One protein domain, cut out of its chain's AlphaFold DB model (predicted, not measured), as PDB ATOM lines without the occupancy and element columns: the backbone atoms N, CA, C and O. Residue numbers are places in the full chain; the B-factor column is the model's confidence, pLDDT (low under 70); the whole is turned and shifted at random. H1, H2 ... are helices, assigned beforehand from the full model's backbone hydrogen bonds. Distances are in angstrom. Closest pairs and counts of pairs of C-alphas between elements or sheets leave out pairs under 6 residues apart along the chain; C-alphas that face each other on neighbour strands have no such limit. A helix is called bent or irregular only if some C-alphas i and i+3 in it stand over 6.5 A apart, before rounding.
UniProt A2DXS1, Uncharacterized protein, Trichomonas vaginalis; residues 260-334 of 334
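AT A GLANCE: This is residues 260 to 334 of the 334 residues of an uncharacterized protein of Trichomonas vaginalis (UniProt A2DXS1). The model is an open V of helices: one leg is the long helix H1, and the other is H3 together with the bent helix H4, whose second arm H4b crosses H3. The legs join where the last residues of H1, 274 to 279, meet H4b; residues 260 to 273 of H1 stick out free, and the short H2 lies in the turn from H1 to H3. The printed part has 75 residues with four named helices, H1, H2, H3 and H4 along the chain, and no named strand; its class is all helix. It is loose, with a radius of gyration of the C-alphas of 14.5 A, and flat, spanning 41 by 33 by 18 A.

HOW THE PARTS SIT: The longest helix is H4, residues 311 to 332, assigned as one helix by its hydrogen bonds but bent: C-alphas 319 and 322 are 7.7 A apart. Its arms, H4a with residues 311 to 319 and H4b with residues 322 to 332, stand at a steep tilt of 59 degrees. H3, residues 289 to 304, touches H4b with residues 291 to 298 alone, about perpendicular at 77 degrees; the closest C-alphas, of Ala 295 and Leu 324, are 5.5 A apart. H3 and H4a are close but not clearly touching, with the C-alphas of Ser 298 and Tyr 317 closest at 6.5 A, and run opposite ways at a steep tilt of 54 degrees. H1, residues 260 to 279, touches H4b with residues 274 to 279 alone, the same way at a shallow tilt of 28 degrees; the closest C-alphas are those of Ile 278 and Arg 326, 4.7 A apart. H1 is apart from H3 and from H4a. H2, residues 284 to 287, is close to H4b but not clearly touching it, the closest C-alphas being those of Glu 285 and Trp 327, 8.0 A apart. Every O i to N i+4 pair is within hydrogen-bond range in H3, H4a and H4b, and 15 of 16 in H1; H2 is too short for such a pair.

IN THESE COORDINATES: H4a begins at C-alpha 311, (124.737, 210.199, 175.361), and is 12.3 A long; H4b is 15.6 A long and ends at C-alpha 332, (142.928, 233.868, 181.382). H3 is 22.6 A long. H1 is 29.3 A long from C-alpha 260 at (116.236, 213.316, 203.340). H2 is neither bent nor irregular, but only just: C-alphas 284 and 287 are 6.1 A apart.

THE WHOLE: The C-alphas of Ile 260 and Gln 334, the farthest apart, are 43.9 A apart. The printed part has no cut. The links H1 to H2 and H2 to H3 are tight, and H3 to H4 is short. The mean pLDDT of the printed part is 83.6, with residues 284 to 288 and 333 to 334 under 70.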
ATOM      1  N   ILE A 260     116.343 212.527 204.575       71.88
ATOM      2  CA  ILE A 260     116.236 213.316 203.340       71.88
ATOM      3  C   ILE A 260     117.330 214.391 203.289       71.88
ATOM      4  O   ILE A 260     117.858 214.672 202.214       71.88
ATOM      5  N   TYR A 261     117.752 214.942 204.430       70.69
ATOM      6  CA  TYR A 261     118.762 216.005 204.496       70.69
ATOM      7  C   TYR A 261     120.195 215.508 204.292       70.69
ATOM      8  O   TYR A 261     121.072 216.303 203.931       70.69
ATOM      9  N   LYS A 262     120.444 214.198 204.422       76.31
ATOM     10  CA  LYS A 262     121.749 213.625 204.067       76.31
ATOM     11  C   LYS A 262     122.042 213.825 202.579       76.31
ATOM     12  O   LYS A 262     123.179 214.129 202.225       76.31
ATOM     13  N   TYR A 263     121.029 213.758 201.708       82.00
ATOM     14  CA  TYR A 263     121.225 213.926 200.264       82.00
ATOM     15  C   TYR A 263     121.669 215.348 199.869       82.00
ATOM     16  O   TYR A 263     122.711 215.454 199.217       82.00
ATOM     17  N   PRO A 264     120.993 216.446 200.277       84.81
ATOM     18  CA  PRO A 264     121.507 217.799 200.093       84.81
ATOM     19  C   PRO A 264     122.904 217.991 200.673       84.81
ATOM     20  O   PRO A 264     123.724 218.628 200.023       84.81
ATOM     21  N   LEU A 265     123.215 217.421 201.845       86.31
ATOM     22  CA  LEU A 265     124.556 217.521 202.422       86.31
ATOM     23  C   LEU A 265     125.613 216.872 201.516       86.31
ATOM     24  O   LEU A 265     126.632 217.500 201.233       86.31
ATOM     25  N   TYR A 266     125.368 215.663 201.003       88.88
ATOM     26  CA  TYR A 266     126.276 215.017 200.049       88.88
ATOM     27  C   TYR A 266     126.421 215.822 198.754       88.88
ATOM     28  O   TYR A 266     127.533 215.971 198.246       88.88
ATOM     29  N   VAL A 267     125.325 216.393 198.247       90.56
ATOM     30  CA  VAL A 267     125.346 217.272 197.070       90.56
ATOM     31  C   VAL A 267     126.154 218.543 197.346       90.56
ATOM     32  O   VAL A 267     126.974 218.929 196.518       90.56
ATOM     33  N   LEU A 268     125.992 219.171 198.512       92.38
ATOM     34  CA  LEU A 268     126.742 220.363 198.911       92.38
ATOM     35  C   LEU A 268     128.232 220.068 199.090       92.38
ATOM     36  O   LEU A 268     129.054 220.846 198.616       92.38
ATOM     37  N   ILE A 269     128.592 218.939 199.707       94.19
ATOM     38  CA  ILE A 269     129.986 218.484 199.819       94.19
ATOM     39  C   ILE A 269     130.580 218.263 198.424       94.19
ATOM     40  O   ILE A 269     131.694 218.706 198.147       94.19
ATOM     41  N   PHE A 270     129.835 217.626 197.520       92.50
ATOM     42  CA  PHE A 270     130.273 217.407 196.145       92.50
ATOM     43  C   PHE A 270     130.470 218.727 195.379       92.50
ATOM     44  O   PHE A 270     131.511 218.924 194.749       92.50
ATOM     45  N   ILE A 271     129.523 219.667 195.487       92.94
ATOM     46  CA  ILE A 271     129.642 221.017 194.916       92.94
ATOM     47  C   ILE A 271     130.843 221.750 195.517       92.94
ATOM     48  O   ILE A 271     131.606 222.370 194.779       92.94
ATOM     49  N   TYR A 272     131.053 221.656 196.831       94.94
ATOM     50  CA  TYR A 272     132.203 222.252 197.504       94.94
ATOM     51  C   TYR A 272     133.520 221.690 196.966       94.94
ATOM     52  O   TYR A 272     134.411 222.469 196.648       94.94
ATOM     53  N   ILE A 273     133.639 220.370 196.787       93.69
ATOM     54  CA  ILE A 273     134.827 219.743 196.186       93.69
ATOM     55  C   ILE A 273     135.047 220.260 194.760       93.69
ATOM     56  O   ILE A 273     136.174 220.600 194.407       93.69
ATOM     57  N   ILE A 274     133.990 220.377 193.950       92.06
ATOM     58  CA  ILE A 274     134.076 220.943 192.596       92.06
ATOM     59  C   ILE A 274     134.573 222.391 192.633       92.06
ATOM     60  O   ILE A 274     135.513 222.737 191.917       92.06
ATOM     61  N   LEU A 275     133.963 223.241 193.461       92.56
ATOM     62  CA  LEU A 275     134.333 224.651 193.586       92.56
ATOM     63  C   LEU A 275     135.748 224.809 194.133       92.56
ATOM     64  O   LEU A 275     136.503 225.642 193.633       92.56
ATOM     65  N   PHE A 276     136.126 223.984 195.106       92.69
ATOM     66  CA  PHE A 276     137.479 223.910 195.628       92.69
ATOM     67  C   PHE A 276     138.440 223.546 194.504       92.69
ATOM     68  O   PHE A 276     139.364 224.306 194.257       92.69
ATOM     69  N   ILE A 277     138.186 222.475 193.741       87.88
ATOM     70  CA  ILE A 277     139.021 222.121 192.591       87.88
ATOM     71  C   ILE A 277     139.100 223.291 191.623       87.88
ATOM     72  O   ILE A 277     140.204 223.641 191.262       87.88
ATOM     73  N   ILE A 278     138.005 223.947 191.235       87.88
ATOM     74  CA  ILE A 278     138.039 225.087 190.303       87.88
ATOM     75  C   ILE A 278     138.895 226.241 190.845       87.88
ATOM     76  O   ILE A 278     139.703 226.797 190.104       87.88
ATOM     77  N   THR A 279     138.742 226.589 192.120       88.25
ATOM     78  CA  THR A 279     139.332 227.799 192.718       88.25
ATOM     79  C   THR A 279     140.704 227.578 193.354       88.25
ATOM     80  O   THR A 279     141.408 228.551 193.618       88.25
ATOM     81  N   PHE A 280     141.124 226.328 193.575       87.19
ATOM     82  CA  PHE A 280     142.353 226.029 194.305       87.19
ATOM     83  C   PHE A 280     143.584 226.579 193.559       87.19
ATOM     84  O   PHE A 280     143.831 226.177 192.413       87.19
ATOM     85  N   PRO A 281     144.388 227.471 194.166       78.00
ATOM     86  CA  PRO A 281     145.397 228.266 193.463       78.00
ATOM     87  C   PRO A 281     146.714 227.502 193.238       78.00
ATOM     88  O   PRO A 281     147.801 228.015 193.494       78.00
ATOM     89  N   VAL A 282     146.642 226.256 192.761       77.88
ATOM     90  CA  VAL A 282     147.818 225.429 192.452       77.88
ATOM     91  C   VAL A 282     147.800 224.987 190.993       77.88
ATOM     92  O   VAL A 282     146.887 224.304 190.535       77.88
ATOM     93  N   ASN A 283     148.864 225.325 190.267       71.12
ATOM     94  CA  ASN A 283     149.068 225.002 188.853       71.12
ATOM     95  C   ASN A 283     149.498 223.538 188.626       71.12
ATOM     96  O   ASN A 283     150.453 223.273 187.894       71.12
ATOM     97  N   VAL A 284     148.801 222.578 189.244       63.66
ATOM     98  CA  VAL A 284     149.067 221.136 189.068       63.66
ATOM     99  C   VAL A 284     149.040 220.769 187.576       63.66
ATOM    100  O   VAL A 284     149.865 220.015 187.079       63.66
ATOM    101  N   GLU A 285     148.163 221.422 186.824       64.50
ATOM    102  CA  GLU A 285     147.833 221.173 185.419       64.50
ATOM    103  C   GLU A 285     148.927 221.534 184.420       64.50
ATOM    104  O   GLU A 285     148.947 220.974 183.324       64.50
ATOM    105  N   LYS A 286     149.877 222.408 184.792       62.41
ATOM    106  CA  LYS A 286     151.057 222.701 183.956       62.41
ATOM    107  C   LYS A 286     151.876 221.439 183.652       62.41
ATOM    108  O   LYS A 286     152.656 221.439 182.708       62.41
ATOM    109  N   HIS A 287     151.673 220.375 184.428       61.16
ATOM    110  CA  HIS A 287     152.360 219.095 184.295       61.16
ATOM    111  C   HIS A 287     151.477 217.998 183.670       61.16
ATOM    112  O   HIS A 287     151.964 216.901 183.416       61.16
ATOM    113  N   PHE A 288     150.198 218.272 183.378       67.12
ATOM    114  CA  PHE A 288     149.245 217.276 182.876       67.12
ATOM    115  C   PHE A 288     148.739 217.631 181.471       67.12
ATOM    116  O   PHE A 288     147.656 218.192 181.299       67.12
ATOM    117  N   GLY A 289     149.478 217.217 180.432       75.06
ATOM    118  CA  GLY A 289     149.035 217.324 179.029       75.06
ATOM    119  C   GLY A 289     147.701 216.611 178.737       75.06
ATOM    120  O   GLY A 289     147.005 216.931 177.771       75.06
ATOM    121  N   SER A 290     147.291 215.692 179.614       78.69
ATOM    122  CA  SER A 290     145.978 215.046 179.593       78.69
ATOM    123  C   SER A 290     144.820 216.035 179.760       78.69
ATOM    124  O   SER A 290     143.807 215.872 179.081       78.69
ATOM    125  N   LEU A 291     144.962 217.076 180.590       78.31
ATOM    126  CA  LEU A 291     143.886 218.040 180.824       78.31
ATOM    127  C   LEU A 291     143.677 218.961 179.618       78.31
ATOM    128  O   LEU A 291     142.542 219.225 179.231       78.31
ATOM    129  N   GLN A 292     144.760 219.387 178.966       81.88
ATOM    130  CA  GLN A 292     144.680 220.152 177.721       81.88
ATOM    131  C   GLN A 292     144.025 219.330 176.600       81.88
ATOM    132  O   GLN A 292     143.169 219.836 175.875       81.88
ATOM    133  N   ASN A 293     144.384 218.047 176.475       86.19
ATOM    134  CA  ASN A 293     143.747 217.140 175.519       86.19
ATOM    135  C   ASN A 293     142.252 216.959 175.831       86.19
ATOM    136  O   ASN A 293     141.413 217.059 174.939       86.19
ATOM    137  N   TYR A 294     141.909 216.761 177.107       85.50
ATOM    138  CA  TYR A 294     140.523 216.700 177.565       85.50
ATOM    139  C   TYR A 294     139.753 217.986 177.232       85.50
ATOM    140  O   TYR A 294     138.656 217.911 176.682       85.50
ATOM    141  N   ALA A 295     140.332 219.162 177.486       84.69
ATOM    142  CA  ALA A 295     139.705 220.444 177.183       84.69
ATOM    143  C   ALA A 295     139.446 220.610 175.677       84.69
ATOM    144  O   ALA A 295     138.340 220.972 175.276       84.69
ATOM    145  N   ASN A 296     140.425 220.266 174.835       88.31
ATOM    146  CA  ASN A 296     140.283 220.315 173.379       88.31
ATOM    147  C   ASN A 296     139.199 219.353 172.872       88.31
ATOM    148  O   ASN A 296     138.377 219.743 172.043       88.31
ATOM    149  N   LYS A 297     139.150 218.121 173.398       88.62
ATOM    150  CA  LYS A 297     138.095 217.145 173.079       88.62
ATOM    151  C   LYS A 297     136.714 217.624 173.525       88.62
ATOM    152  O   LYS A 297     135.758 217.512 172.762       88.62
ATOM    153  N   SER A 298     136.628 218.216 174.714       87.00
ATOM    154  CA  SER A 298     135.387 218.776 175.261       87.00
ATOM    155  C   SER A 298     134.864 219.924 174.397       87.00
ATOM    156  O   SER A 298     133.688 219.954 174.050       87.00
ATOM    157  N   LEU A 299     135.745 220.844 173.988       87.56
ATOM    158  CA  LEU A 299     135.397 221.940 173.083       87.56
ATOM    159  C   LEU A 299     134.966 221.414 171.712       87.56
ATOM    160  O   LEU A 299     133.928 221.831 171.205       87.56
ATOM    161  N   TYR A 300     135.713 220.470 171.132       89.50
ATOM    162  CA  TYR A 300     135.353 219.845 169.858       89.50
ATOM    163  C   TYR A 300     133.964 219.198 169.916       89.50
ATOM    164  O   TYR A 300     133.153 219.415 169.016       89.50
ATOM    165  N   TYR A 301     133.670 218.457 170.987       88.81
ATOM    166  CA  TYR A 301     132.355 217.864 171.209       88.81
ATOM    167  C   TYR A 301     131.254 218.927 171.315       88.81
ATOM    168  O   TYR A 301     130.226 218.802 170.655       88.81
ATOM    169  N   LEU A 302     131.465 219.997 172.090       85.62
ATOM    170  CA  LEU A 302     130.483 221.079 172.234       85.62
ATOM    171  C   LEU A 302     130.172 221.760 170.892       85.62
ATOM    172  O   LEU A 302     129.002 221.998 170.594       85.62
ATOM    173  N   TYR A 303     131.190 222.017 170.064       90.62
ATOM    174  CA  TYR A 303     131.014 222.637 168.745       90.62
ATOM    175  C   TYR A 303     130.374 221.706 167.706       90.62
ATOM    176  O   TYR A 303     129.695 222.185 166.799       90.62
ATOM    177  N   ASN A 304     130.552 220.388 167.835       90.62
ATOM    178  CA  ASN A 304     130.046 219.398 166.876       90.62
ATOM    179  C   ASN A 304     128.878 218.557 167.413       90.62
ATOM    180  O   ASN A 304     128.484 217.576 166.782       90.62
ATOM    181  N   ARG A 305     128.276 218.950 168.543       83.75
ATOM    182  CA  ARG A 305     127.231 218.179 169.238       83.75
ATOM    183  C   ARG A 305     126.083 217.755 168.320       83.75
ATOM    184  O   ARG A 305     125.601 216.641 168.441       83.75
ATOM    185  N   ASN A 306     125.668 218.609 167.386       86.44
ATOM    186  CA  ASN A 306     124.552 218.323 166.476       86.44
ATOM    187  C   ASN A 306     124.863 217.245 165.422       86.44
ATOM    188  O   ASN A 306     123.942 216.763 164.773       86.44
ATOM    189  N   LYS A 307     126.140 216.896 165.223       84.50
ATOM    190  CA  LYS A 307     126.591 215.929 164.211       84.50
ATOM    191  C   LYS A 307     127.020 214.597 164.827       84.50
ATOM    192  O   LYS A 307     126.688 213.558 164.275       84.50
ATOM    193  N   ASP A 308     127.665 214.634 165.994       82.31
ATOM    194  CA  ASP A 308     128.290 213.460 166.625       82.31
ATOM    195  C   ASP A 308     127.785 213.208 168.060       82.31
ATOM    196  O   ASP A 308     128.541 212.808 168.948       82.31
ATOM    197  N   TYR A 309     126.501 213.471 168.332       86.62
ATOM    198  CA  TYR A 309     125.953 213.298 169.678       86.62
ATOM    199  C   TYR A 309     125.988 211.835 170.131       86.62
ATOM    200  O   TYR A 309     125.338 210.962 169.556       86.62
ATOM    201  N   ARG A 310     126.668 211.592 171.252       89.50
ATOM    202  CA  ARG A 310     126.577 210.348 172.015       89.50
ATOM    203  C   ARG A 310     126.214 210.676 173.453       89.50
ATOM    204  O   ARG A 310     126.822 211.552 174.067       89.50
ATOM    205  N   ILE A 311     125.224 209.967 173.995       87.44
ATOM    206  CA  ILE A 311     124.737 210.199 175.361       87.44
ATOM    207  C   ILE A 311     125.826 209.944 176.411       87.44
ATOM    208  O   ILE A 311     125.932 210.699 177.372       87.44
ATOM    209  N   LEU A 312     126.686 208.944 176.191       89.12
ATOM    210  CA  LEU A 312     127.809 208.643 177.082       89.12
ATOM    211  C   LEU A 312     128.835 209.780 177.109       89.12
ATOM    212  O   LEU A 312     129.249 210.198 178.186       89.12
ATOM    213  N   ASP A 313     129.173 210.334 175.943       85.56
ATOM    214  CA  ASP A 313     130.064 211.491 175.850       85.56
ATOM    215  C   ASP A 313     129.433 212.708 176.539       85.56
ATOM    216  O   ASP A 313     130.102 213.426 177.276       85.56
ATOM    217  N   HIS A 314     128.121 212.902 176.376       86.81
ATOM    218  CA  HIS A 314     127.397 213.982 177.041       86.81
ATOM    219  C   HIS A 314     127.486 213.893 178.569       86.81
ATOM    220  O   HIS A 314     127.849 214.868 179.224       86.81
ATOM    221  N   LEU A 315     127.198 212.715 179.133       87.38
ATOM    222  CA  LEU A 315     127.281 212.463 180.572       87.38
ATOM    223  C   LEU A 315     128.715 212.628 181.089       87.38
ATOM    224  O   LEU A 315     128.932 213.248 182.130       87.38
ATOM    225  N   PHE A 316     129.700 212.142 180.330       88.25
ATOM    226  CA  PHE A 316     131.113 212.298 180.655       88.25
ATOM    227  C   PHE A 316     131.514 213.778 180.734       88.25
ATOM    228  O   PHE A 316     132.056 214.212 181.753       88.25
ATOM    229  N   TYR A 317     131.186 214.583 179.718       87.06
ATOM    230  CA  TYR A 317     131.526 216.009 179.703       87.06
ATOM    231  C   TYR A 317     130.753 216.832 180.738       87.06
ATOM    232  O   TYR A 317     131.322 217.774 181.280       87.06
ATOM    233  N   ILE A 318     129.510 216.472 181.072       86.06
ATOM    234  CA  ILE A 318     128.785 217.099 182.190       86.06
ATOM    235  C   ILE A 318     129.492 216.798 183.515       86.06
ATOM    236  O   ILE A 318     129.763 217.717 184.285       86.06
ATOM    237  N   SER A 319     129.845 215.533 183.765       85.00
ATOM    238  CA  SER A 319     130.461 215.125 185.034       85.00
ATOM    239  C   SER A 319     131.846 215.739 185.262       85.00
ATOM    240  O   SER A 319     132.202 216.022 186.399       85.00
ATOM    241  N   GLN A 320     132.613 215.975 184.193       87.88
ATOM    242  CA  GLN A 320     133.990 216.484 184.245       87.88
ATOM    243  C   GLN A 320     134.114 217.959 183.812       87.88
ATOM    244  O   GLN A 320     135.211 218.517 183.798       87.88
ATOM    245  N   GLY A 321     133.006 218.632 183.479       87.31
ATOM    246  CA  GLY A 321     133.011 219.986 182.906       87.31
ATOM    247  C   GLY A 321     133.619 221.061 183.815       87.31
ATOM    248  O   GLY A 321     134.120 222.087 183.340       87.31
ATOM    249  N   PHE A 322     133.665 220.816 185.125       88.62
ATOM    250  CA  PHE A 322     134.360 221.687 186.070       88.62
ATOM    251  C   PHE A 322     135.874 221.764 185.806       88.62
ATOM    252  O   PHE A 322     136.473 222.821 185.999       88.62
ATOM    253  N   LEU A 323     136.485 220.695 185.283       87.50
ATOM    254  CA  LEU A 323     137.897 220.680 184.895       87.50
ATOM    255  C   LEU A 323     138.163 221.581 183.680       87.50
ATOM    256  O   LEU A 323     139.178 222.274 183.632       87.50
ATOM    257  N   LEU A 324     137.229 221.632 182.721       86.31
ATOM    258  CA  LEU A 324     137.295 222.575 181.597       86.31
ATOM    259  C   LEU A 324     137.175 224.025 182.087       86.31
ATOM    260  O   LEU A 324     137.913 224.895 181.624       86.31
ATOM    261  N   THR A 325     136.270 224.279 183.037       86.75
ATOM    262  CA  THR A 325     136.087 225.607 183.649       86.75
ATOM    263  C   THR A 325     137.371 226.071 184.335       86.75
ATOM    264  O   THR A 325     137.843 227.180 184.085       86.75
ATOM    265  N   ARG A 326     137.987 225.196 185.137       85.00
ATOM    266  CA  ARG A 326     139.275 225.453 185.788       85.00
ATOM    267  C   ARG A 326     140.385 225.766 184.781       85.00
ATOM    268  O   ARG A 326     141.048 226.794 184.909       85.00
ATOM    269  N   TRP A 327     140.523 224.943 183.739       84.31
ATOM    270  CA  TRP A 327     141.512 225.152 182.678       84.31
ATOM    271  C   TRP A 327     141.348 226.519 181.988       84.31
ATOM    272  O   TRP A 327     142.331 227.224 181.747       84.31
ATOM    273  N   GLN A 328     140.106 226.937 181.704       83.81
ATOM    274  CA  GLN A 328     139.832 228.253 181.115       83.81
ATOM    275  C   GLN A 328     140.196 229.412 182.051       83.81
ATOM    276  O   GLN A 328     140.757 230.407 181.584       83.81
ATOM    277  N   LEU A 329     139.892 229.301 183.349       83.69
ATOM    278  CA  LEU A 329     140.225 230.330 184.340       83.69
ATOM    279  C   LEU A 329     141.738 230.532 184.451       83.69
ATOM    280  O   LEU A 329     142.212 231.665 184.382       83.69
ATOM    281  N   LEU A 330     142.504 229.442 184.536       79.06
ATOM    282  CA  LEU A 330     143.963 229.508 184.633       79.06
ATOM    283  C   LEU A 330     144.607 230.090 183.371       79.06
ATOM    284  O   LEU A 330     145.573 230.848 183.468       79.06
ATOM    285  N   ARG A 331     144.053 229.807 182.185       78.38
ATOM    286  CA  ARG A 331     144.548 230.383 180.929       78.38
ATOM    287  C   ARG A 331     144.311 231.890 180.825       78.38
ATOM    288  O   ARG A 331     145.126 232.564 180.219       78.38
ATOM    289  N   ARG A 332     143.216 232.418 181.385       75.19
ATOM    290  CA  ARG A 332     142.928 233.868 181.382       75.19
ATOM    291  C   ARG A 332     143.776 234.661 182.377       75.19
ATOM    292  O   ARG A 332     143.863 235.874 182.250       75.19
ATOM    293  N   SER A 333     144.346 233.993 183.379       62.41
ATOM    294  CA  SER A 333     145.261 234.604 184.356       62.41
ATOM    295  C   SER A 333     146.716 234.719 183.874       62.41
ATOM    296  O   SER A 333     147.560 235.215 184.618       62.41
ATOM    297  N   GLN A 334     147.004 234.237 182.661       61.03
ATOM    298  CA  GLN A 334     148.273 234.379 181.940       61.03
ATOM    299  C   GLN A 334     148.082 235.377 180.805       61.03
ATOM    300  O   GLN A 334     149.039 236.138 180.552       61.03
TER     301      GLN A 334